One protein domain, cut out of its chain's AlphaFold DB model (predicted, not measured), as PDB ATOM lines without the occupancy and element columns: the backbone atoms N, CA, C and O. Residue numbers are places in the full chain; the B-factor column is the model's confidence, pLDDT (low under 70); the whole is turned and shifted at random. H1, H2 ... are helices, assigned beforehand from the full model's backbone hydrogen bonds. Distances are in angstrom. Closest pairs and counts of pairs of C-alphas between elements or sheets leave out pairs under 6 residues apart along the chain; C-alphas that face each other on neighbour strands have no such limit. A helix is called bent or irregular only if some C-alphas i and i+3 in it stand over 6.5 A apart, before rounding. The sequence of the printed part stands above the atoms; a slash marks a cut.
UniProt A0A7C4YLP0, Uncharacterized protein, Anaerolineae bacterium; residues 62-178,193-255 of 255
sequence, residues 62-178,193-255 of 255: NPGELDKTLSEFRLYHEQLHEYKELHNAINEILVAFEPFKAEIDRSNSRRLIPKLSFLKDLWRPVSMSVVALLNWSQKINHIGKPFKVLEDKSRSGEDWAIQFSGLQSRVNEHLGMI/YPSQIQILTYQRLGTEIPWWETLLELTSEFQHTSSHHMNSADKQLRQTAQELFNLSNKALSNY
ATOM      1  N   ASN A  62     210.388 118.300 214.709       64.12
ATOM      2  CA  ASN A  62     209.413 118.338 215.812       64.12
ATOM      3  C   ASN A  62     208.304 119.397 215.558       64.12
ATOM      4  O   ASN A  62     208.361 120.496 216.112       64.12
ATOM      5  N   PRO A  63     207.271 119.113 214.741       66.00
ATOM      6  CA  PRO A  63     206.232 120.094 214.396       66.00
ATOM      7  C   PRO A  63     205.438 120.614 215.610       66.00
ATOM      8  O   PRO A  63     205.076 121.786 215.646       66.00
ATOM      9  N   GLY A  64     205.238 119.785 216.642       66.69
ATOM     10  CA  GLY A  64     204.540 120.195 217.869       66.69
ATOM     11  C   GLY A  64     205.304 121.211 218.730       66.69
ATOM     12  O   GLY A  64     204.685 122.002 219.436       66.69
ATOM     13  N   GLU A  65     206.640 121.242 218.663       69.31
ATOM     14  CA  GLU A  65     207.437 122.258 219.370       69.31
ATOM     15  C   GLU A  65     207.382 123.613 218.659       69.31
ATOM     16  O   GLU A  65     207.344 124.646 219.328       69.31
ATOM     17  N   LEU A  66     207.336 123.624 217.322       69.56
ATOM     18  CA  LEU A  66     207.143 124.854 216.555       69.56
ATOM     19  C   LEU A  66     205.754 125.451 216.806       69.56
ATOM     20  O   LEU A  66     205.658 126.636 217.108       69.56
ATOM     21  N   ASP A  67     204.702 124.633 216.733       72.75
ATOM     22  CA  ASP A  67     203.322 125.073 216.969       72.75
ATOM     23  C   ASP A  67     203.143 125.652 218.382       72.75
ATOM     24  O   ASP A  67     202.580 126.733 218.574       72.75
ATOM     25  N   LYS A  68     203.750 124.996 219.381       78.44
ATOM     26  CA  LYS A  68     203.789 125.497 220.758       78.44
ATOM     27  C   LYS A  68     204.540 126.826 220.869       78.44
ATOM     28  O   LYS A  68     204.037 127.753 221.496       78.44
ATOM     29  N   THR A  69     205.714 126.940 220.248       76.38
ATOM     30  CA  THR A  69     206.536 128.164 220.294       76.38
ATOM     31  C   THR A  69     205.825 129.336 219.611       76.38
ATOM     32  O   THR A  69     205.826 130.444 220.138       76.38
ATOM     33  N   LEU A  70     205.169 129.103 218.471       77.62
ATOM     34  CA  LEU A  70     204.387 130.114 217.755       77.62
ATOM     35  C   LEU A  70     203.136 130.535 218.536       77.62
ATOM     36  O   LEU A  70     202.806 131.720 218.570       77.62
ATOM     37  N   SER A  71     202.477 129.591 219.209       79.88
ATOM     38  CA  SER A  71     201.345 129.880 220.096       79.88
ATOM     39  C   SER A  71     201.762 130.718 221.310       79.88
ATOM     40  O   SER A  71     201.094 131.697 221.640       79.88
ATOM     41  N   GLU A  72     202.888 130.382 221.948       80.94
ATOM     42  CA  GLU A  72     203.467 131.169 223.046       80.94
ATOM     43  C   GLU A  72     203.890 132.568 222.568       80.94
ATOM     44  O   GLU A  72     203.616 133.563 223.235       80.94
ATOM     45  N   PHE A  73     204.487 132.670 221.377       81.00
ATOM     46  CA  PHE A  73     204.875 133.948 220.781       81.00
ATOM     47  C   PHE A  73     203.659 134.843 220.487       81.00
ATOM     48  O   PHE A  73     203.680 136.032 220.810       81.00
ATOM     49  N   ARG A  74     202.571 134.273 219.949       81.88
ATOM     50  CA  ARG A  74     201.291 134.976 219.766       81.88
ATOM     51  C   ARG A  74     200.748 135.485 221.100       81.88
ATOM     52  O   ARG A  74     200.382 136.651 221.195       81.88
ATOM     53  N   LEU A  75     200.727 134.636 222.129       86.62
ATOM     54  CA  LEU A  75     200.218 135.004 223.450       86.62
ATOM     55  C   LEU A  75     200.986 136.193 224.044       86.62
ATOM     56  O   LEU A  75     200.360 137.160 224.474       86.62
ATOM     57  N   TYR A  76     202.322 136.157 224.024       85.56
ATOM     58  CA  TYR A  76     203.131 137.264 224.539       85.56
ATOM     59  C   TYR A  76     202.938 138.555 223.740       85.56
ATOM     60  O   TYR A  76     202.941 139.637 224.322       85.56
ATOM     61  N   HIS A  77     202.729 138.469 222.425       84.88
ATOM     62  CA  HIS A  77     202.430 139.645 221.608       84.88
ATOM     63  C   HIS A  77     201.079 140.280 221.946       84.88
ATOM     64  O   HIS A  77     201.005 141.504 222.066       84.88
ATOM     65  N   GLU A  78     200.034 139.474 222.130       89.00
ATOM     66  CA  GLU A  78     198.714 139.974 222.531       89.00
ATOM     67  C   GLU A  78     198.758 140.580 223.942       89.00
ATOM     68  O   GLU A  78     198.228 141.668 224.169       89.00
ATOM     69  N   GLN A  79     199.478 139.951 224.878       89.12
ATOM     70  CA  GLN A  79     199.717 140.519 226.210       89.12
ATOM     71  C   GLN A  79     200.468 141.850 226.143       89.12
ATOM     72  O   GLN A  79     200.084 142.813 226.803       89.12
ATOM     73  N   LEU A  80     201.522 141.931 225.329       89.19
ATOM     74  CA  LEU A  80     202.305 143.153 225.156       89.19
ATOM     75  C   LEU A  80     201.462 144.279 224.546       89.19
ATOM     76  O   LEU A  80     201.581 145.432 224.957       89.19
ATOM     77  N   HIS A  81     200.590 143.948 223.594       89.62
ATOM     78  CA  HIS A  81     199.629 144.890 223.036       89.62
ATOM     79  C   HIS A  81     198.650 145.387 224.108       89.62
ATOM     80  O   HIS A  81     198.524 146.594 224.303       89.62
ATOM     81  N   GLU A  82     198.007 144.489 224.855       91.62
ATOM     82  CA  GLU A  82     197.054 144.868 225.903       91.62
ATOM     83  C   GLU A  82     197.700 145.699 227.024       91.62
ATOM     84  O   GLU A  82     197.131 146.706 227.447       91.62
ATOM     85  N   TYR A  83     198.907 145.352 227.477       92.31
ATOM     86  CA  TYR A  83     199.620 146.165 228.464       92.31
ATOM     87  C   TYR A  83     200.019 147.544 227.919       92.31
ATOM     88  O   TYR A  83     200.053 148.515 228.678       92.31
ATOM     89  N   LYS A  84     200.296 147.660 226.613       91.88
ATOM     90  CA  LYS A  84     200.613 148.945 225.973       91.88
ATOM     91  C   LYS A  84     199.379 149.838 225.932       91.88
ATOM     92  O   LYS A  84     199.476 151.019 226.250       91.88
ATOM     93  N   GLU A  85     198.228 149.264 225.603       92.56
ATOM     94  CA  GLU A  85     196.946 149.966 225.637       92.56
ATOM     95  C   GLU A  85     196.585 150.404 227.065       92.56
ATOM     96  O   GLU A  85     196.201 151.557 227.263       92.56
ATOM     97  N   LEU A  86     196.809 149.551 228.077       93.94
ATOM     98  CA  LEU A  86     196.637 149.929 229.485       93.94
ATOM     99  C   LEU A  86     197.535 151.112 229.867       93.94
ATOM    100  O   LEU A  86     197.058 152.089 230.443       93.94
ATOM    101  N   HIS A  87     198.827 151.045 229.534       93.19
ATOM    102  CA  HIS A  87     199.777 152.128 229.785       93.19
ATOM    103  C   HIS A  87     199.316 153.434 229.122       93.19
ATOM    104  O   HIS A  87     199.273 154.479 229.769       93.19
ATOM    105  N   ASN A  88     198.929 153.383 227.845       93.38
ATOM    106  CA  ASN A  88     198.459 154.556 227.110       93.38
ATOM    107  C   ASN A  88     197.203 155.160 227.745       93.38
ATOM    108  O   ASN A  88     197.160 156.367 227.978       93.38
ATOM    109  N   ALA A  89     196.224 154.332 228.105       94.00
ATOM    110  CA  ALA A  89     194.991 154.790 228.733       94.00
ATOM    111  C   ALA A  89     195.237 155.420 230.118       94.00
ATOM    112  O   ALA A  89     194.669 156.467 230.429       94.00
ATOM    113  N   ILE A  90     196.121 154.844 230.944       94.50
ATOM    114  CA  ILE A  90     196.503 155.458 232.230       94.50
ATOM    115  C   ILE A  90     197.261 156.772 231.993       94.50
ATOM    116  O   ILE A  90     197.058 157.739 232.727       94.50
ATOM    117  N   ASN A  91     198.103 156.845 230.959       94.50
ATOM    118  CA  ASN A  91     198.828 158.068 230.622       94.50
ATOM    119  C   ASN A  91     197.862 159.186 230.215       94.50
ATOM    120  O   ASN A  91     197.994 160.313 230.682       94.50
ATOM    121  N   GLU A  92     196.859 158.875 229.396       95.38
ATOM    122  CA  GLU A  92     195.801 159.820 229.033       95.38
ATOM    123  C   GLU A  92     195.033 160.320 230.262       95.38
ATOM    124  O   GLU A  92     194.787 161.521 230.380       95.38
ATOM    125  N   ILE A  93     194.708 159.427 231.204       95.75
ATOM    126  CA  ILE A  93     194.079 159.796 232.480       95.75
ATOM    127  C   ILE A  93     194.972 160.759 233.267       95.75
ATOM    128  O   ILE A  93     194.484 161.787 233.728       95.75
ATOM    129  N   LEU A  94     196.269 160.465 233.404       95.56
ATOM    130  CA  LEU A  94     197.219 161.323 234.121       95.56
ATOM    131  C   LEU A  94     197.346 162.705 233.467       95.56
ATOM    132  O   LEU A  94     197.286 163.720 234.159       95.56
ATOM    133  N   VAL A  95     197.452 162.757 232.137       96.38
ATOM    134  CA  VAL A  95     197.514 164.015 231.379       96.38
ATOM    135  C   VAL A  95     196.236 164.835 231.567       96.38
ATOM    136  O   VAL A  95     196.310 166.043 231.790       96.38
ATOM    137  N   ALA A  96     195.064 164.196 231.519       95.38
ATOM    138  CA  ALA A  96     193.786 164.858 231.765       95.38
ATOM    139  C   ALA A  96     193.610 165.290 233.233       95.38
ATOM    140  O   ALA A  96     192.886 166.249 233.504       95.38
ATOM    141  N   PHE A  97     194.246 164.590 234.174       97.00
ATOM    142  CA  PHE A  97     194.146 164.834 235.613       97.00
ATOM    143  C   PHE A  97     195.046 165.975 236.099       97.00
ATOM    144  O   PHE A  97     194.678 166.676 237.043       97.00
ATOM    145  N   GLU A  98     196.178 166.218 235.437       96.19
ATOM    146  CA  GLU A  98     197.151 167.239 235.843       96.19
ATOM    147  C   GLU A  98     196.534 168.641 236.051       96.19
ATOM    148  O   GLU A  98     196.788 169.242 237.097       96.19
ATOM    149  N   PRO A  99     195.664 169.175 235.163       96.31
ATOM    150  CA  PRO A  99     195.023 170.474 235.385       96.31
ATOM    151  C   PRO A  99     194.123 170.505 236.626       96.31
ATOM    152  O   PRO A  99     194.093 171.507 237.342       96.31
ATOM    153  N   PHE A 100     193.399 169.414 236.891       96.19
ATOM    154  CA  PHE A 100     192.543 169.291 238.069       96.19
ATOM    155  C   PHE A 100     193.390 169.279 239.345       96.19
ATOM    156  O   PHE A 100     193.169 170.088 240.245       96.19
ATOM    157  N   LYS A 101     194.415 168.423 239.387       96.31
ATOM    158  CA  LYS A 101     195.352 168.325 240.510       96.31
ATOM    159  C   LYS A 101     196.067 169.652 240.772       96.31
ATOM    160  O   LYS A 101     196.114 170.101 241.915       96.31
ATOM    161  N   ALA A 102     196.578 170.304 239.731       95.75
ATOM    162  CA  ALA A 102     197.261 171.587 239.853       95.75
ATOM    163  C   ALA A 102     196.357 172.666 240.467       95.75
ATOM    164  O   ALA A 102     196.822 173.473 241.277       95.75
ATOM    165  N   GLU A 103     195.064 172.673 240.129       95.19
ATOM    166  CA  GLU A 103     194.110 173.590 240.752       95.19
ATOM    167  C   GLU A 103     193.867 173.248 242.224       95.19
ATOM    168  O   GLU A 103     193.844 174.159 243.052       95.19
ATOM    169  N   ILE A 104     193.733 171.967 242.577       94.31
ATOM    170  CA  ILE A 104     193.592 171.524 243.972       94.31
ATOM    171  C   ILE A 104     194.820 171.931 244.805       94.31
ATOM    172  O   ILE A 104     194.671 172.570 245.851       94.31
ATOM    173  N   ASP A 105     196.031 171.670 244.309       94.44
ATOM    174  CA  ASP A 105     197.296 172.017 244.972       94.44
ATOM    175  C   ASP A 105     197.442 173.543 245.145       94.44
ATOM    176  O   ASP A 105     197.803 174.052 246.218       94.44
ATOM    177  N   ARG A 106     197.100 174.308 244.098       94.31
ATOM    178  CA  ARG A 106     197.099 175.779 244.111       94.31
ATOM    179  C   ARG A 106     196.094 176.336 245.116       94.31
ATOM    180  O   ARG A 106     196.403 177.293 245.826       94.31
ATOM    181  N   SER A 107     194.905 175.756 245.154       92.06
ATOM    182  CA  SER A 107     193.799 176.136 246.033       92.06
ATOM    183  C   SER A 107     194.129 175.881 247.490       92.06
ATOM    184  O   SER A 107     193.944 176.764 248.329       92.06
ATOM    185  N   ASN A 108     194.738 174.731 247.771       90.56
ATOM    186  CA  ASN A 108     195.226 174.385 249.095       90.56
ATOM    187  C   ASN A 108     196.326 175.357 249.560       90.56
ATOM    188  O   ASN A 108     196.250 175.917 250.653       90.56
ATOM    189  N   SER A 109     197.291 175.663 248.686       90.31
ATOM    190  CA  SER A 109     198.381 176.611 248.977       90.31
ATOM    191  C   SER A 109     197.876 178.032 249.256       90.31
ATOM    192  O   SER A 109     198.431 178.752 250.084       90.31
ATOM    193  N   ARG A 110     196.814 178.451 248.560       90.19
ATOM    194  CA  ARG A 110     196.200 179.782 248.700       90.19
ATOM    195  C   ARG A 110     195.089 179.834 249.745       90.19
ATOM    196  O   ARG A 110     194.539 180.913 249.956       90.19
ATOM    197  N   ARG A 111     194.742 178.697 250.357       87.06
ATOM    198  CA  ARG A 111     193.573 178.528 251.235       87.06
ATOM    199  C   ARG A 111     192.293 179.077 250.608       87.06
ATOM    200  O   ARG A 111     191.512 179.768 251.254       87.06
ATOM    201  N   LEU A 112     192.089 178.804 249.323       89.25
ATOM    202  CA  LEU A 112     190.940 179.281 248.564       89.25
ATOM    203  C   LEU A 112     190.220 178.094 247.944       89.25
ATOM    204  O   LEU A 112     190.846 177.315 247.246       89.25
ATOM    205  N   ILE A 113     188.911 177.982 248.169       89.00
ATOM    206  CA  ILE A 113     188.100 176.915 247.578       89.00
ATOM    207  C   ILE A 113     187.590 177.377 246.203       89.00
ATOM    208  O   ILE A 113     186.894 178.399 246.135       89.00
ATOM    209  N   PRO A 114     187.917 176.666 245.107       90.06
ATOM    210  CA  PRO A 114     187.430 176.987 243.769       90.06
ATOM    211  C   PRO A 114     185.933 176.778 243.642       90.06
ATOM    212  O   PRO A 114     185.348 175.946 244.322       90.06
ATOM    213  N   LYS A 115     185.315 177.464 242.679       90.50
ATOM    214  CA  LYS A 115     183.903 177.242 242.357       90.50
ATOM    215  C   LYS A 115     183.667 175.791 241.938       90.50
ATOM    216  O   LYS A 115     184.374 175.271 241.076       90.50
ATOM    217  N   LEU A 116     182.589 175.195 242.445       90.56
ATOM    218  CA  LEU A 116     182.204 173.822 242.114       90.56
ATOM    219  C   LEU A 116     182.071 173.577 240.602       90.56
ATOM    220  O   LEU A 116     182.512 172.545 240.113       90.56
ATOM    221  N   SER A 117     181.500 174.521 239.844       91.44
ATOM    222  CA  SER A 117     181.370 174.383 238.384       91.44
ATOM    223  C   SER A 117     182.726 174.247 237.691       91.44
ATOM    224  O   SER A 117     182.874 173.419 236.804       91.44
ATOM    225  N   PHE A 118     183.726 175.001 238.149       93.44
ATOM    226  CA  PHE A 118     185.075 174.952 237.598       93.44
ATOM    227  C   PHE A 118     185.756 173.611 237.895       93.44
ATOM    228  O   PHE A 118     186.345 173.012 237.001       93.44
ATOM    229  N   LEU A 119     185.601 173.089 239.117       94.00
ATOM    230  CA  LEU A 119     186.096 171.753 239.472       94.00
ATOM    231  C   LEU A 119     185.441 170.659 238.619       94.00
ATOM    232  O   LEU A 119     186.130 169.760 238.146       94.00
ATOM    233  N   LYS A 120     184.129 170.759 238.366       94.25
ATOM    234  CA  LYS A 120     183.422 169.844 237.453       94.25
ATOM    235  C   LYS A 120     183.986 169.908 236.038       94.25
ATOM    236  O   LYS A 120     184.200 168.867 235.424       94.25
ATOM    237  N   ASP A 121     184.217 171.110 235.519       94.94
ATOM    238  CA  ASP A 121     184.735 171.300 234.164       94.94
ATOM    239  C   ASP A 121     186.138 170.695 234.005       94.94
ATOM    240  O   ASP A 121     186.399 170.036 232.999       94.94
ATOM    241  N   LEU A 122     187.001 170.837 235.018       95.31
ATOM    242  CA  LEU A 122     188.331 170.222 235.045       95.31
ATOM    243  C   LEU A 122     188.288 168.697 235.231       95.31
ATOM    244  O   LEU A 122     189.140 167.994 234.694       95.31
ATOM    245  N   TRP A 123     187.305 168.171 235.964       96.44
ATOM    246  CA  TRP A 123     187.177 166.734 236.217       96.44
ATOM    247  C   TRP A 123     186.544 165.953 235.055       96.44
ATOM    248  O   TRP A 123     186.841 164.775 234.854       96.44
ATOM    249  N   ARG A 124     185.674 166.584 234.254       94.88
ATOM    250  CA  ARG A 124     184.981 165.925 233.129       94.88
ATOM    251  C   ARG A 124     185.922 165.178 232.169       94.88
ATOM    252  O   ARG A 124     185.613 164.021 231.885       94.88
ATOM    253  N   PRO A 125     187.039 165.760 231.688       95.62
ATOM    254  CA  PRO A 125     188.007 165.039 230.860       95.62
ATOM    255  C   PRO A 125     188.532 163.764 231.524       95.62
ATOM    256  O   PRO A 125     188.509 162.709 230.900       95.62
ATOM    257  N   VAL A 126     188.897 163.833 232.809       95.69
ATOM    258  CA  VAL A 126     189.368 162.676 233.589       95.69
ATOM    259  C   VAL A 126     188.300 161.592 233.640       95.69
ATOM    260  O   VAL A 126     188.564 160.432 233.337       95.69
ATOM    261  N   SER A 127     187.064 161.979 233.962       93.94
ATOM    262  CA  SER A 127     185.929 161.060 233.998       93.94
ATOM    263  C   SER A 127     185.697 160.388 232.640       93.94
ATOM    264  O   SER A 127     185.430 159.191 232.599       93.94
ATOM    265  N   MET A 128     185.817 161.116 231.525       94.25
ATOM    266  CA  MET A 128     185.682 160.532 230.184       94.25
ATOM    267  C   MET A 128     186.802 159.534 229.872       94.25
ATOM    268  O   MET A 128     186.509 158.447 229.379       94.25
ATOM    269  N   SER A 129     188.056 159.858 230.200       94.44
ATOM    270  CA  SER A 129     189.192 158.949 230.007       94.44
ATOM    271  C   SER A 129     189.069 157.684 230.862       94.44
ATOM    272  O   SER A 129     189.315 156.586 230.370       94.44
ATOM    273  N   VAL A 130     188.596 157.798 232.110       94.00
ATOM    274  CA  VAL A 130     188.319 156.621 232.949       94.00
ATOM    275  C   VAL A 130     187.194 155.770 232.353       94.00
ATOM    276  O   VAL A 130     187.318 154.551 232.303       94.00
ATOM    277  N   VAL A 131     186.118 156.373 231.835       93.38
ATOM    278  CA  VAL A 131     185.059 155.614 231.138       93.38
ATOM    279  C   VAL A 131     185.604 154.909 229.896       93.38
ATOM    280  O   VAL A 131     185.267 153.750 229.663       93.38
ATOM    281  N   ALA A 132     186.459 155.568 229.112       93.00
ATOM    282  CA  ALA A 132     187.099 154.959 227.950       93.00
ATOM    283  C   ALA A 132     187.958 153.746 228.348       93.00
ATOM    284  O   ALA A 132     187.798 152.673 227.763       93.00
ATOM    285  N   LEU A 133     188.770 153.878 229.405       94.00
ATOM    286  CA  LEU A 133     189.542 152.779 229.990       94.00
ATOM    287  C   LEU A 133     188.632 151.615 230.420       94.00
ATOM    288  O   LEU A 133     188.923 150.462 230.110       94.00
ATOM    289  N   LEU A 134     187.516 151.896 231.102       92.38
ATOM    290  CA  LEU A 134     186.570 150.870 231.566       92.38
ATOM    291  C   LEU A 134     185.780 150.203 230.428       92.38
ATOM    292  O   LEU A 134     185.338 149.063 230.557       92.38
ATOM    293  N   ASN A 135     185.575 150.898 229.312       92.38
ATOM    294  CA  ASN A 135     184.965 150.319 228.116       92.38
ATOM    295  C   ASN A 135     185.954 149.424 227.363       92.38
ATOM    296  O   ASN A 135     185.568 148.389 226.821       92.38
ATOM    297  N   TRP A 136     187.229 149.809 227.328       92.81
ATOM    298  CA  TRP A 136     188.290 148.971 226.784       92.81
ATOM    299  C   TRP A 136     188.529 147.730 227.656       92.81
ATOM    300  O   TRP A 136     188.621 146.623 227.127       92.81
ATOM    301  N   SER A 137     188.508 147.873 228.983       91.38
ATOM    302  CA  SER A 137     188.715 146.770 229.930       91.38
ATOM    303  C   SER A 137     187.642 145.676 229.872       91.38
ATOM    304  O   SER A 137     187.851 144.580 230.377       91.38
ATOM    305  N   GLN A 138     186.500 145.927 229.228       90.94
ATOM    306  CA  GLN A 138     185.491 144.902 228.931       90.94
ATOM    307  C   GLN A 138     185.920 143.941 227.809       90.94
ATOM    308  O   GLN A 138     185.312 142.883 227.653       90.94
ATOM    309  N   LYS A 139     186.927 144.314 227.009       90.56
ATOM    310  CA  LYS A 139     187.361 143.597 225.798       90.56
ATOM    311  C   LYS A 139     188.702 142.873 225.950       90.56
ATOM    312  O   LYS A 139     189.098 142.182 225.016       90.56
ATOM    313  N   ILE A 140     189.395 143.055 227.075       89.31
ATOM    314  CA  ILE A 140     190.692 142.410 227.337       89.31
ATOM    315  C   ILE A 140     190.517 140.901 227.497       89.31
ATOM    316  O   ILE A 140     189.513 140.452 228.048       89.31
ATOM    317  N   ASN A 141     191.501 140.125 227.054       87.94
ATOM    318  CA  ASN A 141     191.485 138.665 227.148       87.94
ATOM    319  C   ASN A 141     192.779 138.083 227.733       87.94
ATOM    320  O   ASN A 141     192.771 136.930 228.164       87.94
ATOM    321  N   HIS A 142     193.883 138.838 227.739       86.44
ATOM    322  CA  HIS A 142     195.222 138.280 227.938       86.44
ATOM    323  C   HIS A 142     195.966 138.816 229.172       86.44
ATOM    324  O   HIS A 142     196.822 138.103 229.701       86.44
ATOM    325  N   ILE A 143     195.632 140.014 229.665       85.31
ATOM    326  CA  ILE A 143     196.250 140.624 230.862       85.31
ATOM    327  C   ILE A 143     195.387 140.534 232.127       85.31
ATOM    328  O   ILE A 143     195.762 141.081 233.162       85.31
ATOM    329  N   GLY A 144     194.224 139.877 232.060       84.62
ATOM    330  CA  GLY A 144     193.354 139.737 233.222       84.62
ATOM    331  C   GLY A 144     191.889 139.441 232.918       84.62
ATOM    332  O   GLY A 144     191.519 139.023 231.821       84.62
ATOM    333  N   LYS A 145     191.042 139.647 233.927       87.94
ATOM    334  CA  LYS A 145     189.591 139.460 233.856       87.94
ATOM    335  C   LYS A 145     188.900 140.693 233.261       87.94
ATOM    336  O   LYS A 145     189.078 141.793 233.794       87.94
ATOM    337  N   PRO A 146     188.027 140.512 232.251       88.75
ATOM    338  CA  PRO A 146     187.233 141.601 231.705       88.75
ATOM    339  C   PRO A 146     186.398 142.293 232.779       88.75
ATOM    340  O   PRO A 146     185.769 141.632 233.614       88.75
ATOM    341  N   PHE A 147     186.349 143.618 232.725       88.56
ATOM    342  CA  PHE A 147     185.519 144.401 233.629       88.56
ATOM    343  C   PHE A 147     184.032 144.175 233.347       88.56
ATOM    344  O   PHE A 147     183.595 144.181 232.198       88.56
ATOM    345  N   LYS A 148     183.234 143.988 234.397       87.25
ATOM    346  CA  LYS A 148     181.780 143.827 234.341       87.25
ATOM    347  C   LYS A 148     181.141 144.520 235.535       87.25
ATOM    348  O   LYS A 148     181.561 144.339 236.680       87.25
ATOM    349  N   VAL A 149     180.083 145.274 235.260       82.00
ATOM    350  CA  VAL A 149     179.173 145.776 236.292       82.00
ATOM    351  C   VAL A 149     178.057 144.747 236.436       82.00
ATOM    352  O   VAL A 149     177.344 144.474 235.473       82.00
ATOM    353  N   LEU A 150     177.963 144.125 237.607       81.44
ATOM    354  CA  LEU A 150     176.937 143.134 237.929       81.44
ATOM    355  C   LEU A 150     175.612 143.831 238.282       81.44
ATOM    356  O   LEU A 150     175.585 145.024 238.588       81.44
ATOM    357  N   GLU A 151     174.512 143.073 238.266       68.94
ATOM    358  CA  GLU A 151     173.154 143.577 238.546       68.94
ATOM    359  C   GLU A 151     173.034 144.219 239.940       68.94
ATOM    360  O   GLU A 151     172.355 145.232 240.104       68.94
ATOM    361  N   ASP A 152     173.805 143.726 240.914       71.75
ATOM    362  CA  ASP A 152     173.871 144.261 242.281       71.75
ATOM    363  C   ASP A 152     174.715 145.544 242.408       71.75
ATOM    364  O   ASP A 152     175.074 145.953 243.514       71.75
ATOM    365  N   LYS A 153     175.105 146.171 241.288       70.50
ATOM    366  CA  LYS A 153     176.092 147.271 241.214       70.50
ATOM    367  C   LYS A 153     177.491 146.892 241.715       70.50
ATOM    368  O   LYS A 153     178.378 147.749 241.769       70.50
ATOM    369  N   SER A 154     177.710 145.626 242.058       75.75
ATOM    370  CA  SER A 154     179.031 145.090 242.354       75.75
ATOM    371  C   SER A 154     179.876 145.071 241.078       75.75
ATOM    372  O   SER A 154     179.377 144.919 239.961       75.75
ATOM    373  N   ARG A 155     181.176 145.314 241.233       81.38
ATOM    374  CA  ARG A 155     182.122 145.428 240.120       81.38
ATOM    375  C   ARG A 155     183.037 144.224 240.143       81.38
ATOM    376  O   ARG A 155     183.605 143.902 241.182       81.38
ATOM    377  N   SER A 156     183.163 143.568 239.001       85.00
ATOM    378  CA  SER A 156     184.088 142.461 238.791       85.00
ATOM    379  C   SER A 156     185.052 142.836 237.674       85.00
ATOM    380  O   SER A 156     184.655 143.495 236.719       85.00
ATOM    381  N   GLY A 157     186.314 142.457 237.796       87.94
ATOM    382  CA  GLY A 157     187.354 142.772 236.824       87.94
ATOM    383  C   GLY A 157     188.715 142.759 237.495       87.94
ATOM    384  O   GLY A 157     188.836 142.336 238.645       87.94
ATOM    385  N   GLU A 158     189.719 143.236 236.774       91.38
ATOM    386  CA  GLU A 158     191.036 143.478 237.352       91.38
ATOM    387  C   GLU A 158     191.032 144.592 238.404       91.38
ATOM    388  O   GLU A 158     190.228 145.531 238.350       91.38
ATOM    389  N   ASP A 159     191.980 144.504 239.339       90.50
ATOM    390  CA  ASP A 159     192.090 145.410 240.486       90.50
ATOM    391  C   ASP A 159     192.178 146.878 240.056       90.50
ATOM    392  O   ASP A 159     191.508 147.742 240.628       90.50
ATOM    393  N   TRP A 160     192.951 147.168 239.006       92.56
ATOM    394  CA  TRP A 160     193.070 148.520 238.461       92.56
ATOM    395  C   TRP A 160     191.722 149.049 237.960       92.56
ATOM    396  O   TRP A 160     191.357 150.184 238.264       92.56
ATOM    397  N   ALA A 161     190.934 148.229 237.258       92.38
ATOM    398  CA  ALA A 161     189.640 148.636 236.713       92.38
ATOM    399  C   ALA A 161     188.632 148.917 237.836       92.38
ATOM    400  O   ALA A 161     187.905 149.914 237.799       92.38
ATOM    401  N   ILE A 162     188.623 148.075 238.874       92.12
ATOM    402  CA  ILE A 162     187.770 148.258 240.053       92.12
ATOM    403  C   ILE A 162     188.138 149.554 240.784       92.12
ATOM    404  O   ILE A 162     187.244 150.344 241.101       92.12
ATOM    405  N   GLN A 163     189.431 149.801 241.013       93.62
ATOM    406  CA  GLN A 163     189.911 150.993 241.714       93.62
ATOM    407  C   GLN A 163     189.608 152.278 240.937       93.62
ATOM    408  O   GLN A 163     189.020 153.197 241.505       93.62
ATOM    409  N   PHE A 164     189.913 152.335 239.635       93.38
ATOM    410  CA  PHE A 164     189.602 153.505 238.805       93.38
ATOM    411  C   PHE A 164     188.104 153.794 238.760       93.38
ATOM    412  O   PHE A 164     187.687 154.936 238.955       93.38
ATOM    413  N   SER A 165     187.279 152.759 238.582       92.12
ATOM    414  CA  SER A 165     185.826 152.904 238.630       92.12
ATOM    415  C   SER A 165     185.355 153.403 240.003       92.12
ATOM    416  O   SER A 165     184.465 154.255 240.098       92.12
ATOM    417  N   GLY A 166     185.928 152.867 241.088       91.25
ATOM    418  CA  GLY A 166     185.637 153.239 242.478       91.25
ATOM    419  C   GLY A 166     185.902 154.712 242.743       91.25
ATOM    420  O   GLY A 166     184.994 155.451 243.126       91.25
ATOM    421  N   LEU A 167     187.127 155.142 242.462       94.00
ATOM    422  CA  LEU A 167     187.579 156.511 242.671       94.00
ATOM    423  C   LEU A 167     186.816 157.503 241.804       94.00
ATOM    424  O   LEU A 167     186.347 158.520 242.308       94.00
ATOM    425  N   GLN A 168     186.616 157.182 240.525       93.75
ATOM    426  CA  GLN A 168     185.837 158.031 239.632       93.75
ATOM    427  C   GLN A 168     184.415 158.234 240.154       93.75
ATOM    428  O   GLN A 168     183.909 159.354 240.137       93.75
ATOM    429  N   SER A 169     183.784 157.165 240.646       91.44
ATOM    430  CA  SER A 169     182.449 157.257 241.233       91.44
ATOM    431  C   SER A 169     182.472 158.172 242.447       91.44
ATOM    432  O   SER A 169     181.750 159.157 242.435       91.44
ATOM    433  N   ARG A 170     183.363 157.926 243.419       92.44
ATOM    434  CA  ARG A 170     183.498 158.734 244.645       92.44
ATOM    435  C   ARG A 170     183.709 160.220 244.348       92.44
ATOM    436  O   ARG A 170     183.024 161.053 244.933       92.44
ATOM    437  N   VAL A 171     184.595 160.561 243.408       92.88
ATOM    438  CA  VAL A 171     184.814 161.959 242.995       92.88
ATOM    439  C   VAL A 171     183.572 162.530 242.306       92.88
ATOM    440  O   VAL A 171     183.168 163.652 242.606       92.88
ATOM    441  N   ASN A 172     182.910 161.761 241.434       92.38
ATOM    442  CA  ASN A 172     181.659 162.185 240.804       92.38
ATOM    443  C   ASN A 172     180.541 162.423 241.831       92.38
ATOM    444  O   ASN A 172     179.793 163.388 241.677       92.38
ATOM    445  N   GLU A 173     180.416 161.595 242.873       90.25
ATOM    446  CA  GLU A 173     179.440 161.819 243.950       90.25
ATOM    447  C   GLU A 173     179.785 163.092 244.723       90.25
ATOM    448  O   GLU A 173     178.926 163.955 244.907       90.25
ATOM    449  N   HIS A 174     181.060 163.251 245.092       90.12
ATOM    450  CA  HIS A 174     181.550 164.387 245.874       90.12
ATOM    451  C   HIS A 174     181.403 165.729 245.148       90.12
ATOM    452  O   HIS A 174     181.114 166.757 245.763       90.12
ATOM    453  N   LEU A 175     181.559 165.722 243.822       90.06
ATOM    454  CA  LEU A 175     181.320 166.888 242.975       90.06
ATOM    455  C   LEU A 175     179.838 167.049 242.600       90.06
ATOM    456  O   LEU A 175     179.446 168.119 242.141       90.06
ATOM    457  N   GLY A 176     178.986 166.037 242.769       88.38
ATOM    458  CA  GLY A 176     177.584 166.077 242.331       88.38
ATOM    459  C   GLY A 176     177.438 166.033 240.816       88.38
ATOM    460  O   GLY A 176     176.763 166.880 240.225       88.38
ATOM    461  N   MET A 177     178.147 165.100 240.186       84.25
ATOM    462  CA  MET A 177     178.137 164.822 238.748       84.25
ATOM    463  C   MET A 177     177.364 163.548 238.374       84.25
ATOM    464  O   MET A 177     177.362 163.170 237.209       84.25
ATOM    465  N   ILE A 178     176.714 162.873 239.326       77.94
ATOM    466  CA  ILE A 178     175.902 161.688 239.023       77.94
ATOM    467  C   ILE A 178     174.586 162.124 238.363       77.94
ATOM    468  O   ILE A 178     173.820 162.895 238.948       77.94
ATOM    469  N   TYR A 193     178.123 171.349 249.575       85.56
ATOM    470  CA  TYR A 193     179.218 172.225 249.213       85.56
ATOM    471  C   TYR A 193     179.404 173.285 250.313       85.56
ATOM    472  O   TYR A 193     178.404 173.799 250.829       85.56
ATOM    473  N   PRO A 194     180.649 173.659 250.666       87.25
ATOM    474  CA  PRO A 194     180.907 174.597 251.750       87.25
ATOM    475  C   PRO A 194     180.151 175.918 251.584       87.25
ATOM    476  O   PRO A 194     180.198 176.568 250.537       87.25
ATOM    477  N   SER A 195     179.480 176.342 252.652       87.44
ATOM    478  CA  SER A 195     178.823 177.645 252.715       87.44
ATOM    479  C   SER A 195     179.839 178.787 252.615       87.44
ATOM    480  O   SER A 195     181.011 178.650 252.971       87.44
ATOM    481  N   GLN A 196     179.377 179.971 252.206       86.44
ATOM    482  CA  GLN A 196     180.236 181.155 252.104       86.44
ATOM    483  C   GLN A 196     180.928 181.499 253.434       86.44
ATOM    484  O   GLN A 196     182.070 181.952 253.433       86.44
ATOM    485  N   ILE A 197     180.257 181.267 254.568       86.69
ATOM    486  CA  ILE A 197     180.829 181.499 255.899       86.69
ATOM    487  C   ILE A 197     181.983 180.526 256.149       86.69
ATOM    488  O   ILE A 197     183.057 180.984 256.525       86.69
ATOM    489  N   GLN A 198     181.801 179.230 255.870       87.25
ATOM    490  CA  GLN A 198     182.862 178.223 256.004       87.25
ATOM    491  C   GLN A 198     184.067 178.561 255.118       87.25
ATOM    492  O   GLN A 198     185.205 178.541 255.578       87.25
ATOM    493  N   ILE A 199     183.833 178.951 253.861       87.50
ATOM    494  CA  ILE A 199     184.908 179.349 252.938       87.50
ATOM    495  C   ILE A 199     185.693 180.546 253.497       87.50
ATOM    496  O   ILE A 199     186.924 180.550 253.469       87.50
ATOM    497  N   LEU A 200     185.000 181.556 254.031       86.69
ATOM    498  CA  LEU A 200     185.640 182.734 254.619       86.69
ATOM    499  C   LEU A 200     186.402 182.404 255.910       86.69
ATOM    500  O   LEU A 200     187.477 182.968 256.136       86.69
ATOM    501  N   THR A 201     185.881 181.509 256.753       86.44
ATOM    502  CA  THR A 201     186.591 181.068 257.962       86.44
ATOM    503  C   THR A 201     187.837 180.268 257.602       86.44
ATOM    504  O   THR A 201     188.887 180.525 258.184       86.44
ATOM    505  N   TYR A 202     187.787 179.409 256.583       87.25
ATOM    506  CA  TYR A 202     188.974 178.712 256.081       87.25
ATOM    507  C   TYR A 202     190.026 179.680 255.537       87.25
ATOM    508  O   TYR A 202     191.193 179.600 255.916       87.25
ATOM    509  N   GLN A 203     189.613 180.668 254.741       87.50
ATOM    510  CA  GLN A 203     190.522 181.681 254.197       87.50
ATOM    511  C   GLN A 203     191.224 182.503 255.286       87.50
ATOM    512  O   GLN A 203     192.413 182.796 255.170       87.50
ATOM    513  N   ARG A 204     190.498 182.902 256.340       86.75
ATOM    514  CA  ARG A 204     191.023 183.806 257.380       86.75
ATOM    515  C   ARG A 204     191.713 183.086 258.529       86.75
ATOM    516  O   ARG A 204     192.733 183.560 259.016       86.75
ATOM    517  N   LEU A 205     191.126 181.987 258.989       86.81
ATOM    518  CA  LEU A 205     191.517 181.285 260.211       86.81
ATOM    519  C   LEU A 205     192.204 179.947 259.921       86.81
ATOM    520  O   LEU A 205     192.780 179.363 260.830       86.81
ATOM    521  N   GLY A 206     192.167 179.463 258.673       82.69
ATOM    522  CA  GLY A 206     192.699 178.146 258.317       82.69
ATOM    523  C   GLY A 206     191.885 176.994 258.904       82.69
ATOM    524  O   GLY A 206     192.444 175.931 259.134       82.69
ATOM    525  N   THR A 207     190.596 177.208 259.191       85.12
ATOM    526  CA  THR A 207     189.716 176.179 259.766       85.12
ATOM    527  C   THR A 207     189.474 175.050 258.779       85.12
ATOM    528  O   THR A 207     189.069 175.324 257.652       85.12
ATOM    529  N   GLU A 208     189.636 173.815 259.230       83.44
ATOM    530  CA  GLU A 208     189.330 172.597 258.479       83.44
ATOM    531  C   GLU A 208     187.915 172.621 257.870       83.44
ATOM    532  O   GLU A 208     186.945 173.069 258.493       83.44
ATOM    533  N   ILE A 209     187.814 172.188 256.612       88.06
ATOM    534  CA  ILE A 209     186.551 172.055 255.879       88.06
ATOM    535  C   ILE A 209     186.476 170.599 255.426       88.06
ATOM    536  O   ILE A 209     187.134 170.247 254.443       88.06
ATOM    537  N   PRO A 210     185.613 169.775 256.051       88.50
ATOM    538  CA  PRO A 210     185.541 168.341 255.768       88.50
ATOM    539  C   PRO A 210     185.334 168.015 254.284       88.50
ATOM    540  O   PRO A 210     185.954 167.101 253.742       88.50
ATOM    541  N   TRP A 211     184.500 168.802 253.592       91.19
ATOM    542  CA  TRP A 211     184.276 168.642 252.152       91.19
ATOM    543  C   TRP A 211     185.558 168.857 251.332       91.19
ATOM    544  O   TRP A 211     185.812 168.129 250.376       91.19
ATOM    545  N   TRP A 212     186.379 169.844 251.698       92.31
ATOM    546  CA  TRP A 212     187.630 170.134 250.999       92.31
ATOM    547  C   TRP A 212     188.698 169.077 251.295       92.31
ATOM    548  O   TRP A 212     189.362 168.609 250.376       92.31
ATOM    549  N   GLU A 213     188.811 168.640 252.549       91.12
ATOM    550  CA  GLU A 213     189.721 167.561 252.958       91.12
ATOM    551  C   GLU A 213     189.407 166.240 252.271       91.12
ATOM    552  O   GLU A 213     190.311 165.591 251.755       91.12
ATOM    553  N   THR A 214     188.125 165.885 252.176       93.00
ATOM    554  CA  THR A 214     187.705 164.680 251.450       93.00
ATOM    555  C   THR A 214     188.102 164.774 249.976       93.00
ATOM    556  O   THR A 214     188.576 163.800 249.396       93.00
ATOM    557  N   LEU A 215     187.963 165.950 249.352       93.75
ATOM    558  CA  LEU A 215     188.388 166.131 247.964       93.75
ATOM    559  C   LEU A 215     189.914 166.035 247.807       93.75
ATOM    560  O   LEU A 215     190.388 165.448 246.835       93.75
ATOM    561  N   LEU A 216     190.681 166.581 248.755       93.69
ATOM    562  CA  LEU A 216     192.141 166.457 248.789       93.69
ATOM    563  C   LEU A 216     192.577 164.995 248.930       93.69
ATOM    564  O   LEU A 216     193.458 164.547 248.196       93.69
ATOM    565  N   GLU A 217     191.937 164.245 249.826       95.31
ATOM    566  CA  GLU A 217     192.189 162.818 250.022       95.31
ATOM    567  C   GLU A 217     191.893 162.031 248.744       95.31
ATOM    568  O   GLU A 217     192.769 161.323 248.255       95.31
ATOM    569  N   LEU A 218     190.715 162.229 248.140       95.31
ATOM    570  CA  LEU A 218     190.341 161.581 246.879       95.31
ATOM    571  C   LEU A 218     191.310 161.921 245.740       95.31
ATOM    572  O   LEU A 218     191.640 161.057 244.931       95.31
ATOM    573  N   THR A 219     191.785 163.167 245.676       95.00
ATOM    574  CA  THR A 219     192.768 163.610 244.673       95.00
ATOM    575  C   THR A 219     194.112 162.905 244.881       95.00
ATOM    576  O   THR A 219     194.722 162.435 243.920       95.00
ATOM    577  N   SER A 220     194.565 162.790 246.132       95.94
ATOM    578  CA  SER A 220     195.795 162.077 246.494       95.94
ATOM    579  C   SER A 220     195.692 160.575 246.209       95.94
ATOM    580  O   SER A 220     196.590 159.995 245.597       95.94
ATOM    581  N   GLU A 221     194.567 159.957 246.577       96.50
ATOM    582  CA  GLU A 221     194.266 158.547 246.320       96.50
ATOM    583  C   GLU A 221     194.261 158.268 244.809       96.50
ATOM    584  O   GLU A 221     194.935 157.349 244.346       96.50
ATOM    585  N   PHE A 222     193.611 159.128 244.018       95.75
ATOM    586  CA  PHE A 222     193.596 159.017 242.558       95.75
ATOM    587  C   PHE A 222     194.990 159.135 241.937       95.75
ATOM    588  O   PHE A 222     195.350 158.324 241.079       95.75
ATOM    589  N   GLN A 223     195.801 160.094 242.391       95.81
ATOM    590  CA  GLN A 223     197.184 160.247 241.936       95.81
ATOM    591  C   GLN A 223     198.021 159.008 242.260       95.81
ATOM    592  O   GLN A 223     198.786 158.530 241.415       95.81
ATOM    593  N   HIS A 224     197.887 158.493 243.484       96.00
ATOM    594  CA  HIS A 224     198.619 157.326 243.950       96.00
ATOM    595  C   HIS A 224     198.248 156.084 243.137       96.00
ATOM    596  O   HIS A 224     199.136 155.439 242.581       96.00
ATOM    597  N   THR A 225     196.954 155.794 242.998       94.69
ATOM    598  CA  THR A 225     196.440 154.667 242.209       94.69
ATOM    599  C   THR A 225     196.872 154.754 240.748       94.69
ATOM    600  O   THR A 225     197.362 153.768 240.196       94.69
ATOM    601  N   SER A 226     196.764 155.933 240.131       93.00
ATOM    602  CA  SER A 226     197.166 156.130 238.734       93.00
ATOM    603  C   SER A 226     198.661 155.884 238.540       93.00
ATOM    604  O   SER A 226     199.065 155.159 237.634       93.00
ATOM    605  N   SER A 227     199.487 156.426 239.437       93.81
ATOM    606  CA  SER A 227     200.943 156.251 239.393       93.81
ATOM    607  C   SER A 227     201.361 154.803 239.677       93.81
ATOM    608  O   SER A 227     202.269 154.277 239.037       93.81
ATOM    609  N   HIS A 228     200.697 154.138 240.626       95.50
ATOM    610  CA  HIS A 228     200.947 152.740 240.969       95.50
ATOM    611  C   HIS A 228     200.677 151.814 239.778       95.50
ATOM    612  O   HIS A 228     201.554 151.036 239.394       95.50
ATOM    613  N   HIS A 229     199.499 151.934 239.156       93.38
ATOM    614  CA  HIS A 229     199.129 151.089 238.019       93.38
ATOM    615  C   HIS A 229     199.898 151.435 236.749       93.38
ATOM    616  O   HIS A 229     200.219 150.522 235.996       93.38
ATOM    617  N   MET A 230     200.292 152.697 236.550       94.31
ATOM    618  CA  MET A 230     201.219 153.080 235.477       94.31
ATOM    619  C   MET A 230     202.552 152.329 235.596       94.31
ATOM    620  O   MET A 230     202.997 151.670 234.658       94.31
ATOM    621  N   ASN A 231     203.169 152.377 236.779       93.12
ATOM    622  CA  ASN A 231     204.444 151.704 237.028       93.12
ATOM    623  C   ASN A 231     204.315 150.177 236.943       93.12
ATOM    624  O   ASN A 231     205.228 149.500 236.474       93.12
ATOM    625  N   SER A 232     203.183 149.632 237.398       92.62
ATOM    626  CA  SER A 232     202.877 148.209 237.265       92.62
ATOM    627  C   SER A 232     202.771 147.804 235.791       92.62
ATOM    628  O   SER A 232     203.436 146.857 235.378       92.62
ATOM    629  N   ALA A 233     202.026 148.562 234.979       90.50
ATOM    630  CA  ALA A 233     201.876 148.314 233.547       90.50
ATOM    631  C   ALA A 233     203.219 148.402 232.801       90.50
ATOM    632  O   ALA A 233     203.545 147.498 232.036       90.50
ATOM    633  N   ASP A 234     204.044 149.420 233.072       90.88
ATOM    634  CA  ASP A 234     205.383 149.541 232.471       90.88
ATOM    635  C   ASP A 234     206.307 148.379 232.877       90.88
ATOM    636  O   ASP A 234     207.035 147.819 232.053       90.88
ATOM    637  N   LYS A 235     206.243 147.942 234.140       92.44
ATOM    638  CA  LYS A 235     206.992 146.765 234.593       92.44
ATOM    639  C   LYS A 235     206.558 145.504 233.842       92.44
ATOM    640  O   LYS A 235     207.429 144.759 233.392       92.44
ATOM    641  N   GLN A 236     205.252 145.278 233.696       90.88
ATOM    642  CA  GLN A 236     204.724 144.124 232.966       90.88
ATOM    643  C   GLN A 236     205.108 144.174 231.485       90.88
ATOM    644  O   GLN A 236     205.610 143.186 230.962       90.88
ATOM    645  N   LEU A 237     205.019 145.341 230.838       89.62
ATOM    646  CA  LEU A 237     205.481 145.541 229.460       89.62
ATOM    647  C   LEU A 237     206.927 145.094 229.259       89.62
ATOM    648  O   LEU A 237     207.226 144.340 228.332       89.62
ATOM    649  N   ARG A 238     207.833 145.537 230.137       88.69
ATOM    650  CA  ARG A 238     209.254 145.172 230.060       88.69
ATOM    651  C   ARG A 238     209.477 143.682 230.305       88.69
ATOM    652  O   ARG A 238     210.318 143.085 229.640       88.69
ATOM    653  N   GLN A 239     208.739 143.087 231.243       90.88
ATOM    654  CA  GLN A 239     208.822 141.655 231.538       90.88
ATOM    655  C   GLN A 239     208.346 140.812 230.350       90.88
ATOM    656  O   GLN A 239     209.104 139.972 229.872       90.88
ATOM    657  N   THR A 240     207.164 141.103 229.803       85.62
ATOM    658  CA  THR A 240     206.619 140.412 228.626       85.62
ATOM    659  C   THR A 240     207.521 140.587 227.400       85.62
ATOM    660  O   THR A 240     207.774 139.626 226.675       85.62
ATOM    661  N   ALA A 241     208.088 141.779 227.186       83.88
ATOM    662  CA  ALA A 241     209.052 142.011 226.107       83.88
ATOM    663  C   ALA A 241     210.330 141.168 226.272       83.88
ATOM    664  O   ALA A 241     210.847 140.621 225.296       83.88
ATOM    665  N   GLN A 242     210.834 141.036 227.503       86.94
ATOM    666  CA  GLN A 242     212.003 140.208 227.799       86.94
ATOM    667  C   GLN A 242     211.713 138.719 227.577       86.94
ATOM    668  O   GLN A 242     212.559 138.007 227.036       86.94
ATOM    669  N   GLU A 243     210.535 138.240 227.975       85.50
ATOM    670  CA  GLU A 243     210.106 136.856 227.748       85.50
ATOM    671  C   GLU A 243     209.990 136.546 226.257       85.50
ATOM    672  O   GLU A 243     210.519 135.533 225.799       85.50
ATOM    673  N   LEU A 244     209.418 137.467 225.483       83.94
ATOM    674  CA  LEU A 244     209.328 137.374 224.029       83.94
ATOM    675  C   LEU A 244     210.715 137.347 223.369       83.94
ATOM    676  O   LEU A 244     210.975 136.512 222.501       83.94
ATOM    677  N   PHE A 245     211.645 138.195 223.818       81.56
ATOM    678  CA  PHE A 245     213.033 138.186 223.347       81.56
ATOM    679  C   PHE A 245     213.752 136.870 223.683       81.56
ATOM    680  O   PHE A 245     214.428 136.285 222.834       81.56
ATOM    681  N   ASN A 246     213.579 136.366 224.906       84.38
ATOM    682  CA  ASN A 246     214.155 135.091 225.333       84.38
ATOM    683  C   ASN A 246     213.586 133.920 224.522       84.38
ATOM    684  O   ASN A 246     214.337 133.024 224.131       84.38
ATOM    685  N   LEU A 247     212.281 133.937 224.240       82.00
ATOM    686  CA  LEU A 247     211.605 132.925 223.436       82.00
ATOM    687  C   LEU A 247     212.094 132.953 221.983       82.00
ATOM    688  O   LEU A 247     212.419 131.900 221.436       82.00
ATOM    689  N   SER A 248     212.267 134.145 221.407       77.44
ATOM    690  CA  SER A 248     212.894 134.327 220.092       77.44
ATOM    691  C   SER A 248     214.316 133.755 220.052       77.44
ATOM    692  O   SER A 248     214.650 132.993 219.148       77.44
ATOM    693  N   ASN A 249     215.158 134.060 221.044       78.81
ATOM    694  CA  ASN A 249     216.534 133.545 221.090       78.81
ATOM    695  C   ASN A 249     216.591 132.027 221.270       78.81
ATOM    696  O   ASN A 249     217.428 131.361 220.665       78.81
ATOM    697  N   LYS A 250     215.695 131.465 222.085       78.50
ATOM    698  CA  LYS A 250     215.604 130.016 222.283       78.50
ATOM    699  C   LYS A 250     215.152 129.309 221.006       78.50
ATOM    700  O   LYS A 250     215.706 128.267 220.672       78.50
ATOM    701  N   ALA A 251     214.192 129.884 220.284       70.19
ATOM    702  CA  ALA A 251     213.763 129.371 218.988       70.19
ATOM    703  C   ALA A 251     214.918 129.406 217.972       70.19
ATOM    704  O   ALA A 251     215.201 128.391 217.349       70.19
ATOM    705  N   LEU A 252     215.649 130.521 217.881       67.38
ATOM    706  CA  LEU A 252     216.810 130.660 216.989       67.38
ATOM    707  C   LEU A 252     217.999 129.761 217.360       67.38
ATOM    708  O   LEU A 252     218.834 129.488 216.511       67.38
ATOM    709  N   SER A 253     218.112 129.329 218.619       64.31
ATOM    710  CA  SER A 253     219.182 128.425 219.064       64.31
ATOM    711  C   SER A 253     218.848 126.940 218.874       64.31
ATOM    712  O   SER A 253     219.759 126.114 218.932       64.31
ATOM    713  N   ASN A 254     217.567 126.591 218.731       57.22
ATOM    714  CA  ASN A 254     217.089 125.208 218.618       57.22
ATOM    715  C   ASN A 254     216.861 124.756 217.164       57.22
ATOM    716  O   ASN A 254     216.629 123.566 216.935       57.22
ATOM    717  N   TYR A 255     216.923 125.684 216.209       48.22
ATOM    718  CA  TYR A 255     216.769 125.458 214.771       48.22
ATOM    719  C   TYR A 255     218.013 125.935 214.025       48.22
ATOM    720  O   TYR A 255     218.376 125.259 213.035       48.22
TER     721      TYR A 255
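AT A GLANCE: This is residues 62 to 178 and 193 to 255 of the 255 residues of an uncharacterized protein of Anaerolineae bacterium (UniProt A0A7C4YLP0). Two long helices, H1a and H5, run side by side in opposite ways and make the length of a rod; along one half of it the shorter helices H2 and H3 pack on them, which gives a bundle of H1a, H1b, H2, H3 and H5. The small helix H4 lies beyond the bundle at the end where H5 begins, while at the other end of the rod H1a and H5 run on without H2 and H3. The long link between H2 and H3 folds back on itself where residues 148 to 149 pair with residues 155 to 156. The printed part has 180 residues with five named helices, in the order H1, H2, H3, H4, H5, and no named strand, and its class is all helix. It is loose, with a radius of gyration of the C-alphas of 21.8 A, and spans 80 by 37 by 21 A.

IN THESE COORDINATES: By its hydrogen bonds H1 was assigned as one helix, residues 63 to 110, but it is bent: C-alphas 96 and 99 are 6.8 A apart. Its arm H1a, residues 63 to 96, begins at C-alpha 63 (206.232, 120.094, 214.396) and is 49.6 A long from first to last C-alpha. Its arm H1b covers residues 99 to 110 and is 16.3 A long. H2, residues 116 to 136, is 29.8 A long and has a kink of 37 degrees near residue 123; it is irregular, but only just, with C-alphas 122 and 125 6.7 A apart. H3, residues 159 to 175, is 24.2 A long and begins at C-alpha 159 (192.090, 145.410, 240.486). H4, residues 196 to 205, is 13.9 A long. H5, residues 210 to 254, is 65.1 A long and ends at C-alpha 254 (217.089, 125.208, 218.618).

HOW THE PARTS SIT: The arms H1a and H1b stand at a steep tilt of 41 degrees. H1a touches H5 at a shallow tilt of 25 degrees, opposite ways; their closest C-alphas, those of His 87 and Ala 233, are 5.8 A apart. With residues 86 to 96 alone H1a touches residues 125 to 133 of H2, at a shallow tilt of 7 degrees, opposite ways, closest at the C-alphas of Ala 96 and Val 126, 5.3 A. H1b and H2 form a helical hairpin, at a steep tilt of 35.5 degrees, only just past shallow; their closest C-alphas, those of Phe 100 and Leu 122, are 5.3 A apart. H1b and H5 only just touch, with 3 pairs of C-alphas within 8 A, the closest being Lys 101 and Thr 219 at 6.8 A. H2 and H3 form another helical hairpin at a shallow tilt of 23 degrees, closest at the C-alphas of Leu 134 and Ala 161, 6.4 A. H3 touches residues 215 to 229 of H5 at a shallow tilt of 21 degrees, opposite ways, with the closest C-alphas, those of Leu 167 and Phe 222, 6.5 A apart. H2 and H5 are apart. H4 touches no helix; it is apart from H1b only just, at 8.1 A. Every O i to N i+4 pair is within hydrogen-bond range in H1a, H1b, H3, H4 and H5, and 15 of 17 are in H2.

THE WHOLE: The C-alphas farthest apart, those of Asn 62 and Ile 197, are 80.1 A apart, while those of Asn 62 and Tyr 255, the first and last printed residues, are 10.3 A apart. Residues 179 to 192 are cut out, and C-alphas 178 and 193 are 15.0 A apart across the cut. The links H1 to H2 and H4 to H5 are tight, and the link H2 to H3, residues 137 to 158, is long. The mean pLDDT of the printed part is 88.2; residues 62 to 66, residue 151 and residues 252 to 255 are under 70.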